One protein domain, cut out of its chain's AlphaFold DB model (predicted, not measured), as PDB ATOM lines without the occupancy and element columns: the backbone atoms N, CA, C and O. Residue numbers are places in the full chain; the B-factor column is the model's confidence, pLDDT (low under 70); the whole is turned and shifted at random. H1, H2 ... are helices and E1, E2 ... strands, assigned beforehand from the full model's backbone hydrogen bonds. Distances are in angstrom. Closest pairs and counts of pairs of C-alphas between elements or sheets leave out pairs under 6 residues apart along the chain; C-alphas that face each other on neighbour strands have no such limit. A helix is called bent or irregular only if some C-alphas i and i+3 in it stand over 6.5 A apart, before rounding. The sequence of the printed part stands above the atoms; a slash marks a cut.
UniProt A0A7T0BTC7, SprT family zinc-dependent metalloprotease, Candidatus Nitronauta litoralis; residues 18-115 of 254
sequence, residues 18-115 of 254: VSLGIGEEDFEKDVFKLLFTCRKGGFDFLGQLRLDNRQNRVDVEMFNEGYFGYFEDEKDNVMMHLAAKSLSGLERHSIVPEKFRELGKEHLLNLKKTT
ATOM      1  N   VAL A  18      68.439  53.230  89.508       84.00
ATOM      2  CA  VAL A  18      69.256  52.088  89.063       84.00
ATOM      3  C   VAL A  18      70.153  51.613  90.201       84.00
ATOM      4  O   VAL A  18      70.893  52.418  90.766       84.00
ATOM      5  N   SER A  19      70.127  50.311  90.471       77.62
ATOM      6  CA  SER A  19      70.998  49.626  91.427       77.62
ATOM      7  C   SER A  19      71.780  48.535  90.702       77.62
ATOM      8  O   SER A  19      71.190  47.656  90.071       77.62
ATOM      9  N   LEU A  20      73.113  48.587  90.760       80.31
ATOM     10  CA  LEU A  20      73.962  47.572  90.133       80.31
ATOM     11  C   LEU A  20      74.101  46.363  91.068       80.31
ATOM     12  O   LEU A  20      74.302  46.520  92.271       80.31
ATOM     13  N   GLY A  21      73.974  45.164  90.509       70.44
ATOM     14  CA  GLY A  21      73.938  43.904  91.243       70.44
ATOM     15  C   GLY A  21      75.121  42.997  90.917       70.44
ATOM     16  O   GLY A  21      76.279  43.409  90.950       70.44
ATOM     17  N   ILE A  22      74.820  41.730  90.634       70.25
ATOM     18  CA  ILE A  22      75.824  40.681  90.434       70.25
ATOM     19  C   ILE A  22      76.560  40.886  89.107       70.25
ATOM     20  O   ILE A  22      75.932  41.044  88.055       70.25
ATOM     21  N   GLY A  23      77.890  40.841  89.177       74.06
ATOM     22  CA  GLY A  23      78.790  40.855  88.031       74.06
ATOM     23  C   GLY A  23      79.397  39.479  87.750       74.06
ATOM     24  O   GLY A  23      79.715  38.738  88.678       74.06
ATOM     25  N   GLU A  24      79.573  39.152  86.474       73.75
ATOM     26  CA  GLU A  24      80.253  37.950  85.988       73.75
ATOM     27  C   GLU A  24      81.258  38.344  84.897       73.75
ATOM     28  O   GLU A  24      80.897  39.004  83.920       73.75
ATOM     29  N   GLU A  25      82.517  37.933  85.060       83.56
ATOM     30  CA  GLU A  25      83.570  38.131  84.063       83.56
ATOM     31  C   GLU A  25      83.779  36.858  83.232       83.56
ATOM     32  O   GLU A  25      84.018  35.778  83.770       83.56
ATOM     33  N   ASP A  26      83.730  36.999  81.908       79.88
ATOM     34  CA  ASP A  26      84.191  36.011  80.936       79.88
ATOM     35  C   ASP A  26      85.624  36.384  80.525       79.88
ATOM     36  O   ASP A  26      85.843  37.226  79.649       79.88
ATOM     37  N   PHE A  27      86.608  35.776  81.196       79.62
ATOM     38  CA  PHE A  27      88.033  36.048  80.978       79.62
ATOM     39  C   PHE A  27      88.508  35.668  79.568       79.62
ATOM     40  O   PHE A  27      89.403  36.313  79.023       79.62
ATOM     41  N   GLU A  28      87.914  34.640  78.955       78.38
ATOM     42  CA  GLU A  28      88.297  34.189  77.613       78.38
ATOM     43  C   GLU A  28      87.874  35.189  76.540       78.38
ATOM     44  O   GLU A  28      88.601  35.398  75.561       78.38
ATOM     45  N   LYS A  29      86.705  35.812  76.717       80.62
ATOM     46  CA  LYS A  29      86.158  36.810  75.789       80.62
ATOM     47  C   LYS A  29      86.495  38.244  76.169       80.62
ATOM     48  O   LYS A  29      86.294  39.119  75.336       80.62
ATOM     49  N   ASP A  30      87.038  38.461  77.364       87.31
ATOM     50  CA  ASP A  30      87.312  39.777  77.944       87.31
ATOM     51  C   ASP A  30      86.039  40.637  78.040       87.31
ATOM     52  O   ASP A  30      85.981  41.796  77.620       87.31
ATOM     53  N   VAL A  31      84.976  40.011  78.557       85.81
ATOM     54  CA  VAL A  31      83.633  40.590  78.675       85.81
ATOM     55  C   VAL A  31      83.180  40.542  80.125       85.81
ATOM     56  O   VAL A  31      83.219  39.487  80.749       85.81
ATOM     57  N   PHE A  32      82.644  41.645  80.635       82.31
ATOM     58  CA  PHE A  32      81.983  41.694  81.934       82.31
ATOM     59  C   PHE A  32      80.489  41.920  81.769       82.31
ATOM     60  O   PHE A  32      80.061  42.835  81.066       82.31
ATOM     61  N   LYS A  33      79.683  41.090  82.421       81.12
ATOM     62  CA  LYS A  33      78.229  41.231  82.464       81.12
ATOM     63  C   LYS A  33      77.821  41.622  83.867       81.12
ATOM     64  O   LYS A  33      78.132  40.918  84.817       81.12
ATOM     65  N   LEU A  34      77.088  42.714  83.983       78.75
ATOM     66  CA  LEU A  34      76.589  43.238  85.240       78.75
ATOM     67  C   LEU A  34      75.075  43.319  85.169       78.75
ATOM     68  O   LEU A  34      74.522  44.044  84.342       78.75
ATOM     69  N   LEU A  35      74.394  42.568  86.024       76.25
ATOM     70  CA  LEU A  35      72.960  42.745  86.192       76.25
ATOM     71  C   LEU A  35      72.695  44.040  86.953       76.25
ATOM     72  O   LEU A  35      73.436  44.396  87.869       76.25
ATOM     73  N   PHE A  36      71.619  44.728  86.597       80.25
ATOM     74  CA  PHE A  36      71.132  45.876  87.347       80.25
ATOM     75  C   PHE A  36      69.617  45.816  87.477       80.25
ATOM     76  O   PHE A  36      68.927  45.303  86.596       80.25
ATOM     77  N   THR A  37      69.096  46.364  88.565       75.12
ATOM     78  CA  THR A  37      67.667  46.618  88.722       75.12
ATOM     79  C   THR A  37      67.390  48.098  88.523       75.12
ATOM     80  O   THR A  37      68.199  48.956  88.877       75.12
ATOM     81  N   CYS A  38      66.254  48.409  87.917       80.25
ATOM     82  CA  CYS A  38      65.774  49.758  87.699       80.25
ATOM     83  C   CYS A  38      64.388  49.889  88.330       80.25
ATOM     84  O   CYS A  38      63.444  49.269  87.853       80.25
ATOM     85  N   ARG A  39      64.258  50.670  89.405       77.31
ATOM     86  CA  ARG A  39      62.986  50.918  90.085       77.31
ATOM     87  C   ARG A  39      62.236  52.073  89.431       77.31
ATOM     88  O   ARG A  39      62.716  53.209  89.455       77.31
ATOM     89  N   LYS A  40      61.043  51.823  88.892       77.25
ATOM     90  CA  LYS A  40      60.173  52.842  88.284       77.25
ATOM     91  C   LYS A  40      58.704  52.522  88.569       77.25
ATOM     92  O   LYS A  40      58.253  51.407  88.332       77.25
ATOM     93  N   GLY A  41      57.970  53.503  89.103       67.31
ATOM     94  CA  GLY A  41      56.539  53.367  89.409       67.31
ATOM     95  C   GLY A  41      56.207  52.248  90.403       67.31
ATOM     96  O   GLY A  41      55.199  51.580  90.227       67.31
ATOM     97  N   GLY A  42      57.085  51.990  91.381       61.72
ATOM     98  CA  GLY A  42      56.913  50.906  92.362       61.72
ATOM     99  C   GLY A  42      57.371  49.516  91.898       61.72
ATOM    100  O   GLY A  42      57.278  48.561  92.665       61.72
ATOM    101  N   PHE A  43      57.904  49.389  90.678       55.31
ATOM    102  CA  PHE A  43      58.354  48.112  90.112       55.31
ATOM    103  C   PHE A  43      59.850  48.095  89.838       55.31
ATOM    104  O   PHE A  43      60.403  49.098  89.388       55.31
ATOM    105  N   ASP A  44      60.475  46.935  90.034       69.94
ATOM    106  CA  ASP A  44      61.881  46.707  89.708       69.94
ATOM    107  C   ASP A  44      62.014  45.960  88.375       69.94
ATOM    108  O   ASP A  44      61.581  44.814  88.226       69.94
ATOM    109  N   PHE A  45      62.654  46.609  87.408       74.06
ATOM    110  CA  PHE A  45      62.945  46.076  86.084       74.06
ATOM    111  C   PHE A  45      64.396  45.601  86.020       74.06
ATOM    112  O   PHE A  45      65.308  46.322  86.413       74.06
ATOM    113  N   LEU A  46      64.623  44.381  85.544       73.12
ATOM    114  CA  LEU A  46      65.945  43.786  85.425       73.12
ATOM    115  C   LEU A  46      66.536  44.100  84.051       73.12
ATOM    116  O   LEU A  46      65.950  43.787  83.013       73.12
ATOM    117  N   GLY A  47      67.738  44.648  84.066       78.50
ATOM    118  CA  GLY A  47      68.560  44.801  82.883       78.50
ATOM    119  C   GLY A  47      69.940  44.188  83.059       78.50
ATOM    120  O   GLY A  47      70.326  43.711  84.132       78.50
ATOM    121  N   GLN A  48      70.688  44.202  81.969       82.75
ATOM    122  CA  GLN A  48      72.079  43.801  81.925       82.75
ATOM    123  C   GLN A  48      72.896  44.883  81.241       82.75
ATOM    124  O   GLN A  48      72.521  45.424  80.207       82.75
ATOM    125  N   LEU A  49      74.041  45.168  81.832       85.69
ATOM    126  CA  LEU A  49      75.114  45.924  81.229       85.69
ATOM    127  C   LEU A  49      76.197  44.931  80.812       85.69
ATOM    128  O   LEU A  49      76.678  44.151  81.634       85.69
ATOM    129  N   ARG A  50      76.578  44.945  79.542       84.44
ATOM    130  CA  ARG A  50      77.667  44.138  78.995       84.44
ATOM    131  C   ARG A  50      78.785  45.071  78.554       84.44
ATOM    132  O   ARG A  50      78.577  45.952  77.729       84.44
ATOM    133  N   LEU A  51      79.964  44.855  79.115       88.81
ATOM    134  CA  LEU A  51      81.180  45.621  78.878       88.81
ATOM    135  C   LEU A  51      82.151  44.698  78.137       88.81
ATOM    136  O   LEU A  51      82.644  43.737  78.718       88.81
ATOM    137  N   ASP A  52      82.359  44.932  76.846       87.62
ATOM    138  CA  ASP A  52      83.246  44.147  75.984       87.62
ATOM    139  C   ASP A  52      84.512  44.956  75.704       87.62
ATOM    140  O   ASP A  52      84.506  45.907  74.918       87.62
ATOM    141  N   ASN A  53      85.593  44.586  76.383       87.81
ATOM    142  CA  ASN A  53      86.839  45.338  76.332       87.81
ATOM    143  C   ASN A  53      87.581  45.128  75.002       87.81
ATOM    144  O   ASN A  53      88.166  46.065  74.468       87.81
ATOM    145  N   ARG A  54      87.485  43.936  74.397       85.00
ATOM    146  CA  ARG A  54      88.105  43.650  73.089       85.00
ATOM    147  C   ARG A  54      87.464  44.424  71.950       85.00
ATOM    148  O   ARG A  54      88.164  44.853  71.038       85.00
ATOM    149  N   GLN A  55      86.140  44.557  71.974       87.00
ATOM    150  CA  GLN A  55      85.393  45.257  70.928       87.00
ATOM    151  C   GLN A  55      85.217  46.750  71.216       87.00
ATOM    152  O   GLN A  55      84.595  47.433  70.406       87.00
ATOM    153  N   ASN A  56      85.736  47.246  72.346       86.38
ATOM    154  CA  ASN A  56      85.475  48.592  72.852       86.38
ATOM    155  C   ASN A  56      83.973  48.930  72.806       86.38
ATOM    156  O   ASN A  56      83.560  49.920  72.204       86.38
ATOM    157  N   ARG A  57      83.142  48.041  73.364       86.25
ATOM    158  CA  ARG A  57      81.684  48.097  73.218       86.25
ATOM    159  C   ARG A  57      80.982  47.983  74.561       86.25
ATOM    160  O   ARG A  57      81.291  47.113  75.375       86.25
ATOM    161  N   VAL A  58      79.973  48.827  74.743       86.31
ATOM    162  CA  VAL A  58      79.033  48.761  75.861       86.31
ATOM    163  C   VAL A  58      77.634  48.502  75.326       86.31
ATOM    164  O   VAL A  58      77.121  49.286  74.533       86.31
ATOM    165  N   ASP A  59      77.005  47.435  75.808       80.88
ATOM    166  CA  ASP A  59      75.603  47.140  75.537       80.88
ATOM    167  C   ASP A  59      74.793  47.240  76.825       80.88
ATOM    168  O   ASP A  59      75.190  46.719  77.870       80.88
ATOM    169  N   VAL A  60      73.632  47.882  76.737       84.06
ATOM    170  CA  VAL A  60      72.633  47.886  77.805       84.06
ATOM    171  C   VAL A  60      71.390  47.210  77.277       84.06
ATOM    172  O   VAL A  60      70.878  47.572  76.224       84.06
ATOM    173  N   GLU A  61      70.909  46.228  78.020       81.25
ATOM    174  CA  GLU A  61      69.708  45.476  77.707       81.25
ATOM    175  C   GLU A  61      68.721  45.622  78.863       81.25
ATOM    176  O   GLU A  61      69.094  45.510  80.031       81.25
ATOM    177  N   MET A  62      67.455  45.867  78.536       81.38
ATOM    178  CA  MET A  62      66.349  45.797  79.483       81.38
ATOM    179  C   MET A  62      65.553  44.533  79.180       81.38
ATOM    180  O   MET A  62      64.982  44.408  78.100       81.38
ATOM    181  N   PHE A  63      65.496  43.589  80.120       64.12
ATOM    182  CA  PHE A  63      64.811  42.316  79.885       64.12
ATOM    183  C   PHE A  63      63.291  42.436  79.990       64.12
ATOM    184  O   PHE A  63      62.560  41.587  79.476       64.12
ATOM    185  N   ASN A  64      62.805  43.464  80.687       76.25
ATOM    186  CA  ASN A  64      61.387  43.681  80.921       76.25
ATOM    187  C   ASN A  64      60.829  44.731  79.952       76.25
ATOM    188  O   ASN A  64      60.908  45.925  80.218       76.25
ATOM    189  N   GLU A  65      60.165  44.294  78.879       71.19
ATOM    190  CA  GLU A  65      59.502  45.190  77.906       71.19
ATOM    191  C   GLU A  65      58.489  46.147  78.557       71.19
ATOM    192  O   GLU A  65      58.309  47.281  78.116       71.19
ATOM    193  N   GLY A  66      57.863  45.721  79.659       62.88
ATOM    194  CA  GLY A  66      56.940  46.551  80.432       62.88
ATOM    195  C   GLY A  66      57.572  47.799  81.062       62.88
ATOM    196  O   GLY A  66      56.825  48.658  81.521       62.88
ATOM    197  N   TYR A  67      58.903  47.908  81.088       76.50
ATOM    198  CA  TYR A  67      59.622  49.119  81.487       76.50
ATOM    199  C   TYR A  67      59.328  50.289  80.543       76.50
ATOM    200  O   TYR A  67      59.079  51.404  80.994       76.50
ATOM    201  N   PHE A  68      59.286  50.029  79.233       78.31
ATOM    202  CA  PHE A  68      59.104  51.075  78.225       78.31
ATOM    203  C   PHE A  68      57.709  51.703  78.259       78.31
ATOM    204  O   PHE A  68      57.550  52.847  77.864       78.31
ATOM    205  N   GLY A  69      56.711  51.005  78.814       74.06
ATOM    206  CA  GLY A  69      55.358  51.544  78.987       74.06
ATOM    207  C   GLY A  69      55.244  52.710  79.981       74.06
ATOM    208  O   GLY A  69      54.160  53.267  80.117       74.06
ATOM    209  N   TYR A  70      56.327  53.073  80.681       75.44
ATOM    210  CA  TYR A  70      56.388  54.229  81.590       75.44
ATOM    211  C   TYR A  70      56.885  55.512  80.912       75.44
ATOM    212  O   TYR A  70      57.070  56.521  81.598       75.44
ATOM    213  N   PHE A  71      57.146  55.470  79.606       80.69
ATOM    214  CA  PHE A  71      57.724  56.573  78.852       80.69
ATOM    215  C   PHE A  71      56.903  56.828  77.587       80.69
ATOM    216  O   PHE A  71      56.448  55.889  76.939       80.69
ATOM    217  N   GLU A  72      56.717  58.104  77.255       75.25
ATOM    218  CA  GLU A  72      56.137  58.528  75.972       75.25
ATOM    219  C   GLU A  72      57.203  58.576  74.860       75.25
ATOM    220  O   GLU A  72      56.871  58.554  73.678       75.25
ATOM    221  N   ASP A  73      58.482  58.607  75.249       78.38
ATOM    222  CA  ASP A  73      59.646  58.601  74.367       78.38
ATOM    223  C   ASP A  73      59.881  57.264  73.648       78.38
ATOM    224  O   ASP A  73      59.563  56.178  74.142       78.38
ATOM    225  N   GLU A  74      60.563  57.354  72.504       80.12
ATOM    226  CA  GLU A  74      61.060  56.203  71.752       80.12
ATOM    227  C   GLU A  74      62.025  55.347  72.582       80.12
ATOM    228  O   GLU A  74      62.868  55.857  73.330       80.12
ATOM    229  N   LYS A  75      61.958  54.022  72.396       81.38
ATOM    230  CA  LYS A  75      62.755  53.055  73.175       81.38
ATOM    231  C   LYS A  75      64.249  53.352  73.137       81.38
ATOM    232  O   LYS A  75      64.909  53.241  74.167       81.38
ATOM    233  N   ASP A  76      64.770  53.751  71.982       80.06
ATOM    234  CA  ASP A  76      66.192  54.050  71.813       80.06
ATOM    235  C   ASP A  76      66.623  55.246  72.673       80.06
ATOM    236  O   ASP A  76      67.686  55.210  73.297       80.06
ATOM    237  N   ASN A  77      65.762  56.263  72.798       80.56
ATOM    238  CA  ASN A  77      66.014  57.407  73.669       80.56
ATOM    239  C   ASN A  77      66.000  56.979  75.147       80.56
ATOM    240  O   ASN A  77      66.921  57.287  75.909       80.56
ATOM    241  N   VAL A  78      65.010  56.171  75.542       82.62
ATOM    242  CA  VAL A  78      64.922  55.600  76.897       82.62
ATOM    243  C   VAL A  78      66.172  54.787  77.243       82.62
ATOM    244  O   VAL A  78      66.762  54.966  78.314       82.62
ATOM    245  N   MET A  79      66.615  53.924  76.328       84.94
ATOM    246  CA  MET A  79      67.796  53.079  76.508       84.94
ATOM    247  C   MET A  79      69.088  53.888  76.579       84.94
ATOM    248  O   MET A  79      69.953  53.562  77.391       84.94
ATOM    249  N   MET A  80      69.213  54.971  75.809       84.19
ATOM    250  CA  MET A  80      70.359  55.878  75.887       84.19
ATOM    251  C   MET A  80      70.479  56.517  77.280       84.19
ATOM    252  O   MET A  80      71.548  56.478  77.899       84.19
ATOM    253  N   HIS A  81      69.378  57.053  77.815       85.75
ATOM    254  CA  HIS A  81      69.353  57.634  79.161       85.75
ATOM    255  C   HIS A  81      69.612  56.585  80.251       85.75
ATOM    256  O   HIS A  81      70.322  56.858  81.227       85.75
ATOM    257  N   LEU A  82      69.070  55.375  80.088       86.94
ATOM    258  CA  LEU A  82      69.309  54.267  81.006       86.94
ATOM    259  C   LEU A  82      70.783  53.851  80.988       86.94
ATOM    260  O   LEU A  82      71.376  53.675  82.051       86.94
ATOM    261  N   ALA A  83      71.400  53.775  79.808       86.69
ATOM    262  CA  ALA A  83      72.809  53.442  79.661       86.69
ATOM    263  C   ALA A  83      73.717  54.457  80.354       86.69
ATOM    264  O   ALA A  83      74.580  54.071  81.144       86.69
ATOM    265  N   ALA A  84      73.475  55.755  80.150       87.06
ATOM    266  CA  ALA A  84      74.221  56.803  80.838       87.06
ATOM    267  C   ALA A  84      74.104  56.681  82.370       87.06
ATOM    268  O   ALA A  84      75.098  56.826  83.091       87.06
ATOM    269  N   LYS A  85      72.906  56.366  82.880       87.19
ATOM    270  CA  LYS A  85      72.665  56.185  84.316       87.19
ATOM    271  C   LYS A  85      73.381  54.951  84.868       87.19
ATOM    272  O   LYS A  85      74.106  55.085  85.855       87.19
ATOM    273  N   SER A  86      73.256  53.798  84.217       84.38
ATOM    274  CA  SER A  86      73.930  52.554  84.615       84.38
ATOM    275  C   SER A  86      75.453  52.698  84.608       84.38
ATOM    276  O   SER A  86      76.113  52.310  85.570       84.38
ATOM    277  N   LEU A  87      76.018  53.341  83.580       87.31
ATOM    278  CA  LEU A  87      77.457  53.599  83.486       87.31
ATOM    279  C   LEU A  87      77.959  54.546  84.579       87.31
ATOM    280  O   LEU A  87      79.024  54.317  85.147       87.31
ATOM    281  N   SER A  88      77.182  55.575  84.934       85.38
ATOM    282  CA  SER A  88      77.549  56.494  86.022       85.38
ATOM    283  C   SER A  88      77.639  55.815  87.395       85.38
ATOM    284  O   SER A  88      78.345  56.300  88.279       85.38
ATOM    285  N   GLY A  89      76.952  54.681  87.574       81.69
ATOM    286  CA  GLY A  89      76.990  53.887  88.800       81.69
ATOM    287  C   GLY A  89      78.244  53.020  88.944       81.69
ATOM    288  O   GLY A  89      78.594  52.667  90.068       81.69
ATOM    289  N   LEU A  90      78.948  52.708  87.847       83.31
ATOM    290  CA  LEU A  90      80.062  51.747  87.848       83.31
ATOM    291  C   LEU A  90      81.197  52.122  88.804       83.31
ATOM    292  O   LEU A  90      81.810  51.242  89.402       83.31
ATOM    293  N   GLU A  91      81.466  53.416  88.987       72.19
ATOM    294  CA  GLU A  91      82.552  53.888  89.858       72.19
ATOM    295  C   GLU A  91      82.365  53.495  91.326       72.19
ATOM    296  O   GLU A  91      83.343  53.356  92.057       72.19
ATOM    297  N   ARG A  92      81.115  53.305  91.758       70.75
ATOM    298  CA  ARG A  92      80.766  53.018  93.155       70.75
ATOM    299  C   ARG A  92      80.737  51.524  93.465       70.75
ATOM    300  O   ARG A  92      80.649  51.155  94.631       70.75
ATOM    301  N   HIS A  93      80.813  50.669  92.446       71.69
ATOM    302  CA  HIS A  93      80.676  49.226  92.596       71.69
ATOM    303  C   HIS A  93      82.037  48.534  92.476       71.69
ATOM    304  O   HIS A  93      82.543  48.277  91.384       71.69
ATOM    305  N   SER A  94      82.614  48.191  93.631       68.69
ATOM    306  CA  SER A  94      83.924  47.535  93.750       68.69
ATOM    307  C   SER A  94      84.016  46.190  93.018       68.69
ATOM    308  O   SER A  94      85.113  45.800  92.630       68.69
ATOM    309  N   ILE A  95      82.877  45.525  92.780       73.00
ATOM    310  CA  ILE A  95      82.777  44.255  92.042       73.00
ATOM    311  C   ILE A  95      83.173  44.369  90.562       73.00
ATOM    312  O   ILE A  95      83.508  43.366  89.943       73.00
ATOM    313  N   VAL A  96      83.142  45.572  89.981       82.69
ATOM    314  CA  VAL A  96      83.508  45.790  88.575       82.69
ATOM    315  C   VAL A  96      85.033  45.919  88.473       82.69
ATOM    316  O   VAL A  96      85.583  46.805  89.133       82.69
ATOM    317  N   PRO A  97      85.736  45.105  87.666       85.88
ATOM    318  CA  PRO A  97      87.179  45.247  87.466       85.88
ATOM    319  C   PRO A  97      87.557  46.600  86.843       85.88
ATOM    320  O   PRO A  97      86.789  47.175  86.073       85.88
ATOM    321  N   GLU A  98      88.758  47.094  87.152       88.00
ATOM    322  CA  GLU A  98      89.231  48.431  86.754       88.00
ATOM    323  C   GLU A  98      89.139  48.677  85.243       88.00
ATOM    324  O   GLU A  98      88.500  49.647  84.835       88.00
ATOM    325  N   LYS A  99      89.624  47.733  84.425       89.75
ATOM    326  CA  LYS A  99      89.552  47.797  82.953       89.75
ATOM    327  C   LYS A  99      88.137  48.057  82.416       89.75
ATOM    328  O   LYS A  99      87.941  48.822  81.479       89.75
ATOM    329  N   PHE A 100      87.114  47.482  83.051       89.31
ATOM    330  CA  PHE A 100      85.722  47.678  82.641       89.31
ATOM    331  C   PHE A 100      85.122  48.979  83.187       89.31
ATOM    332  O   PHE A 100      84.230  49.552  82.557       89.31
ATOM    333  N   ARG A 101      85.608  49.486  84.330       88.69
ATOM    334  CA  ARG A 101      85.239  50.831  84.802       88.69
ATOM    335  C   ARG A 101      85.777  51.894  83.853       88.69
ATOM    336  O   ARG A 101      85.046  52.827  83.542       88.69
ATOM    337  N   GLU A 102      87.014  51.754  83.383       89.00
ATOM    338  CA  GLU A 102      87.620  52.661  82.400       89.00
ATOM    339  C   GLU A 102      86.825  52.677  81.090       89.00
ATOM    340  O   GLU A 102      86.380  53.746  80.666       89.00
ATOM    341  N   LEU A 103      86.526  51.495  80.538       89.88
ATOM    342  CA  LEU A 103      85.675  51.343  79.353       89.88
ATOM    343  C   LEU A 103      84.314  52.043  79.522       89.88
ATOM    344  O   LEU A 103      83.853  52.774  78.639       89.88
ATOM    345  N   GLY A 104      83.669  51.842  80.676       88.00
ATOM    346  CA  GLY A 104      82.385  52.462  80.996       88.00
ATOM    347  C   GLY A 104      82.456  53.988  81.119       88.00
ATOM    348  O   GLY A 104      81.541  54.682  80.670       88.00
ATOM    349  N   LYS A 105      83.544  54.532  81.681       88.75
ATOM    350  CA  LYS A 105      83.777  55.984  81.766       88.75
ATOM    351  C   LYS A 105      83.947  56.608  80.386       88.75
ATOM    352  O   LYS A 105      83.353  57.655  80.130       88.75
ATOM    353  N   GLU A 106      84.718  55.977  79.502       87.56
ATOM    354  CA  GLU A 106      84.923  56.457  78.133       87.56
ATOM    355  C   GLU A 106      83.588  56.555  77.379       87.56
ATOM    356  O   GLU A 106      83.244  57.606  76.830       87.56
ATOM    357  N   HIS A 107      82.776  55.498  77.444       87.44
ATOM    358  CA  HIS A 107      81.455  55.472  76.820       87.44
ATOM    359  C   HIS A 107      80.500  56.505  77.426       87.44
ATOM    360  O   HIS A 107      79.777  57.179  76.692       87.44
ATOM    361  N   LEU A 108      80.523  56.699  78.747       86.12
ATOM    362  CA  LEU A 108      79.715  57.725  79.406       86.12
ATOM    363  C   LEU A 108      80.087  59.139  78.939       86.12
ATOM    364  O   LEU A 108      79.202  59.973  78.750       86.12
ATOM    365  N   LEU A 109      81.377  59.426  78.754       84.12
ATOM    366  CA  LEU A 109      81.832  60.711  78.221       84.12
ATOM    367  C   LEU A 109      81.343  60.920  76.786       84.12
ATOM    368  O   LEU A 109      80.915  62.022  76.452       84.12
ATOM    369  N   ASN A 110      81.354  59.876  75.958       82.81
ATOM    370  CA  ASN A 110      80.853  59.947  74.588       82.81
ATOM    371  C   ASN A 110      79.330  60.167  74.541       82.81
ATOM    372  O   ASN A 110      78.882  61.039  73.804       82.81
ATOM    373  N   LEU A 111      78.557  59.497  75.407       78.69
ATOM    374  CA  LEU A 111      77.107  59.716  75.559       78.69
ATOM    375  C   LEU A 111      76.762  61.136  76.047       78.69
ATOM    376  O   LEU A 111      75.771  61.732  75.631       78.69
ATOM    377  N   LYS A 112      77.581  61.704  76.940       71.19
ATOM    378  CA  LYS A 112      77.398  63.080  77.435       71.19
ATOM    379  C   LYS A 112      77.771  64.146  76.405       71.19
ATOM    380  O   LYS A 112      77.238  65.243  76.479       71.19
ATOM    381  N   LYS A 113      78.668  63.855  75.459       67.00
ATOM    382  CA  LYS A 113      79.012  64.779  74.361       67.00
ATOM    383  C   LYS A 113      77.893  64.893  73.326       67.00
ATOM    384  O   LYS A 113      77.768  65.935  72.694       67.00
ATOM    385  N   THR A 114      77.090  63.846  73.159       56.78
ATOM    386  CA  THR A 114      75.949  63.815  72.233       56.78
ATOM    387  C   THR A 114      74.642  64.329  72.843       56.78
ATOM    388  O   THR A 114      73.674  64.501  72.109       56.78
ATOM    389  N   THR A 115      74.606  64.639  74.146       40.84
ATOM    390  CA  THR A 115      73.393  65.088  74.855       40.84
ATOM    391  C   THR A 115      73.613  66.470  75.497       40.84
ATOM    392  O   THR A 115      74.600  66.640  76.216       40.84
TER     393      THR A 115
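This is residues 18 to 115 of the 254 residues of the protein "SprT family zinc-dependent metalloprotease" of Candidatus Nitronauta litoralis (UniProt A0A7T0BTC7). A twisted sheet of four antiparallel strands forms a wall, with three helices over one face and the other face bare. H2 and H3 make a helical hairpin that packs on this face, while the short H1 covers the end of the sheet where E2 runs out and E3 begins. The printed part has 98 residues, with four named strands followed by three named helices, E1 E2 E3 E4 H1 H2 H3. The sheet's order is E1 - E2 - E3 - E4, a meander, each strand the antiparallel neighbour of the one before; the class is mixed, helices and strands, in two layers, helices on one face of a sheet. The whole is compact, with a radius of gyration of the C-alphas of 13.2 A and spans of 38 by 29 by 22 A.

E1, residues 18 to 26, begins at C-alpha 18 (69.256, 52.088, 89.063), is 23.4 A long and bends by 55 degrees at residue 22. E2, residues 31 to 40, measures 28.2 A, and E3, residues 43 to 52, measures 28.9 A. E4, residues 57 to 62, begins at C-alpha 57 (81.684, 48.097, 73.218) and measures 16.7 A. H1, residues 65 to 70, measures 10.2 A. H2, residues 75 to 92, measures 26.9 A and is only just irregular: C-alphas 88 and 91 are 6.8 A apart. H3, residues 98 to 113, measures 22.9 A and ends at C-alpha 113 (79.012, 64.779, 74.361).

E1 and E2 form a hairpin, with N 19 and O 37 within hydrogen-bond range at 2.8 A. E2 and E3 form a hairpin, with N 34 and O 49 at 2.8 A. E3 and E4 form a hairpin, with N 50 and O 59 at 2.8 A. The edge strands E1 and E4 are apart. H2 is on the sheet; its closest C-alphas to E4 are those of Val 60 and Ala 83, 5.9 A. H3 is on the same face, at a height over the sheet of 9.2 A; its closest C-alphas to E3 are those of Leu 51 and Phe 100, 6.2 A. On the local plane H3 and E4 stand at 79 degrees, across the strands. H2 and H3 touch, closest at the C-alphas of Leu 87 and Gly 104, 5.6 A, at a steep tilt of 44 degrees, opposite ways. H1 is on the same face, at a height of 8.7 A; the C-alphas of Phe 45 and Tyr 67, the closest of E3 and H1, are 6.4 A apart. H1 and H3 are apart. Every O i to N i+4 pair is within range in H3, 11 of 14 in H2 and 0 of 2 in H1, where 2 of 3 O i to N i+3 pairs are.

The C-alphas of Glu 28 and Glu 72, the two farthest apart, are 40.4 A apart. The printed part has no cut, and its six links between elements are tight. The mean pLDDT of the printed part is 79.5; residues 41 to 44, 63, 66, 94 and 113 to 115 are under 70.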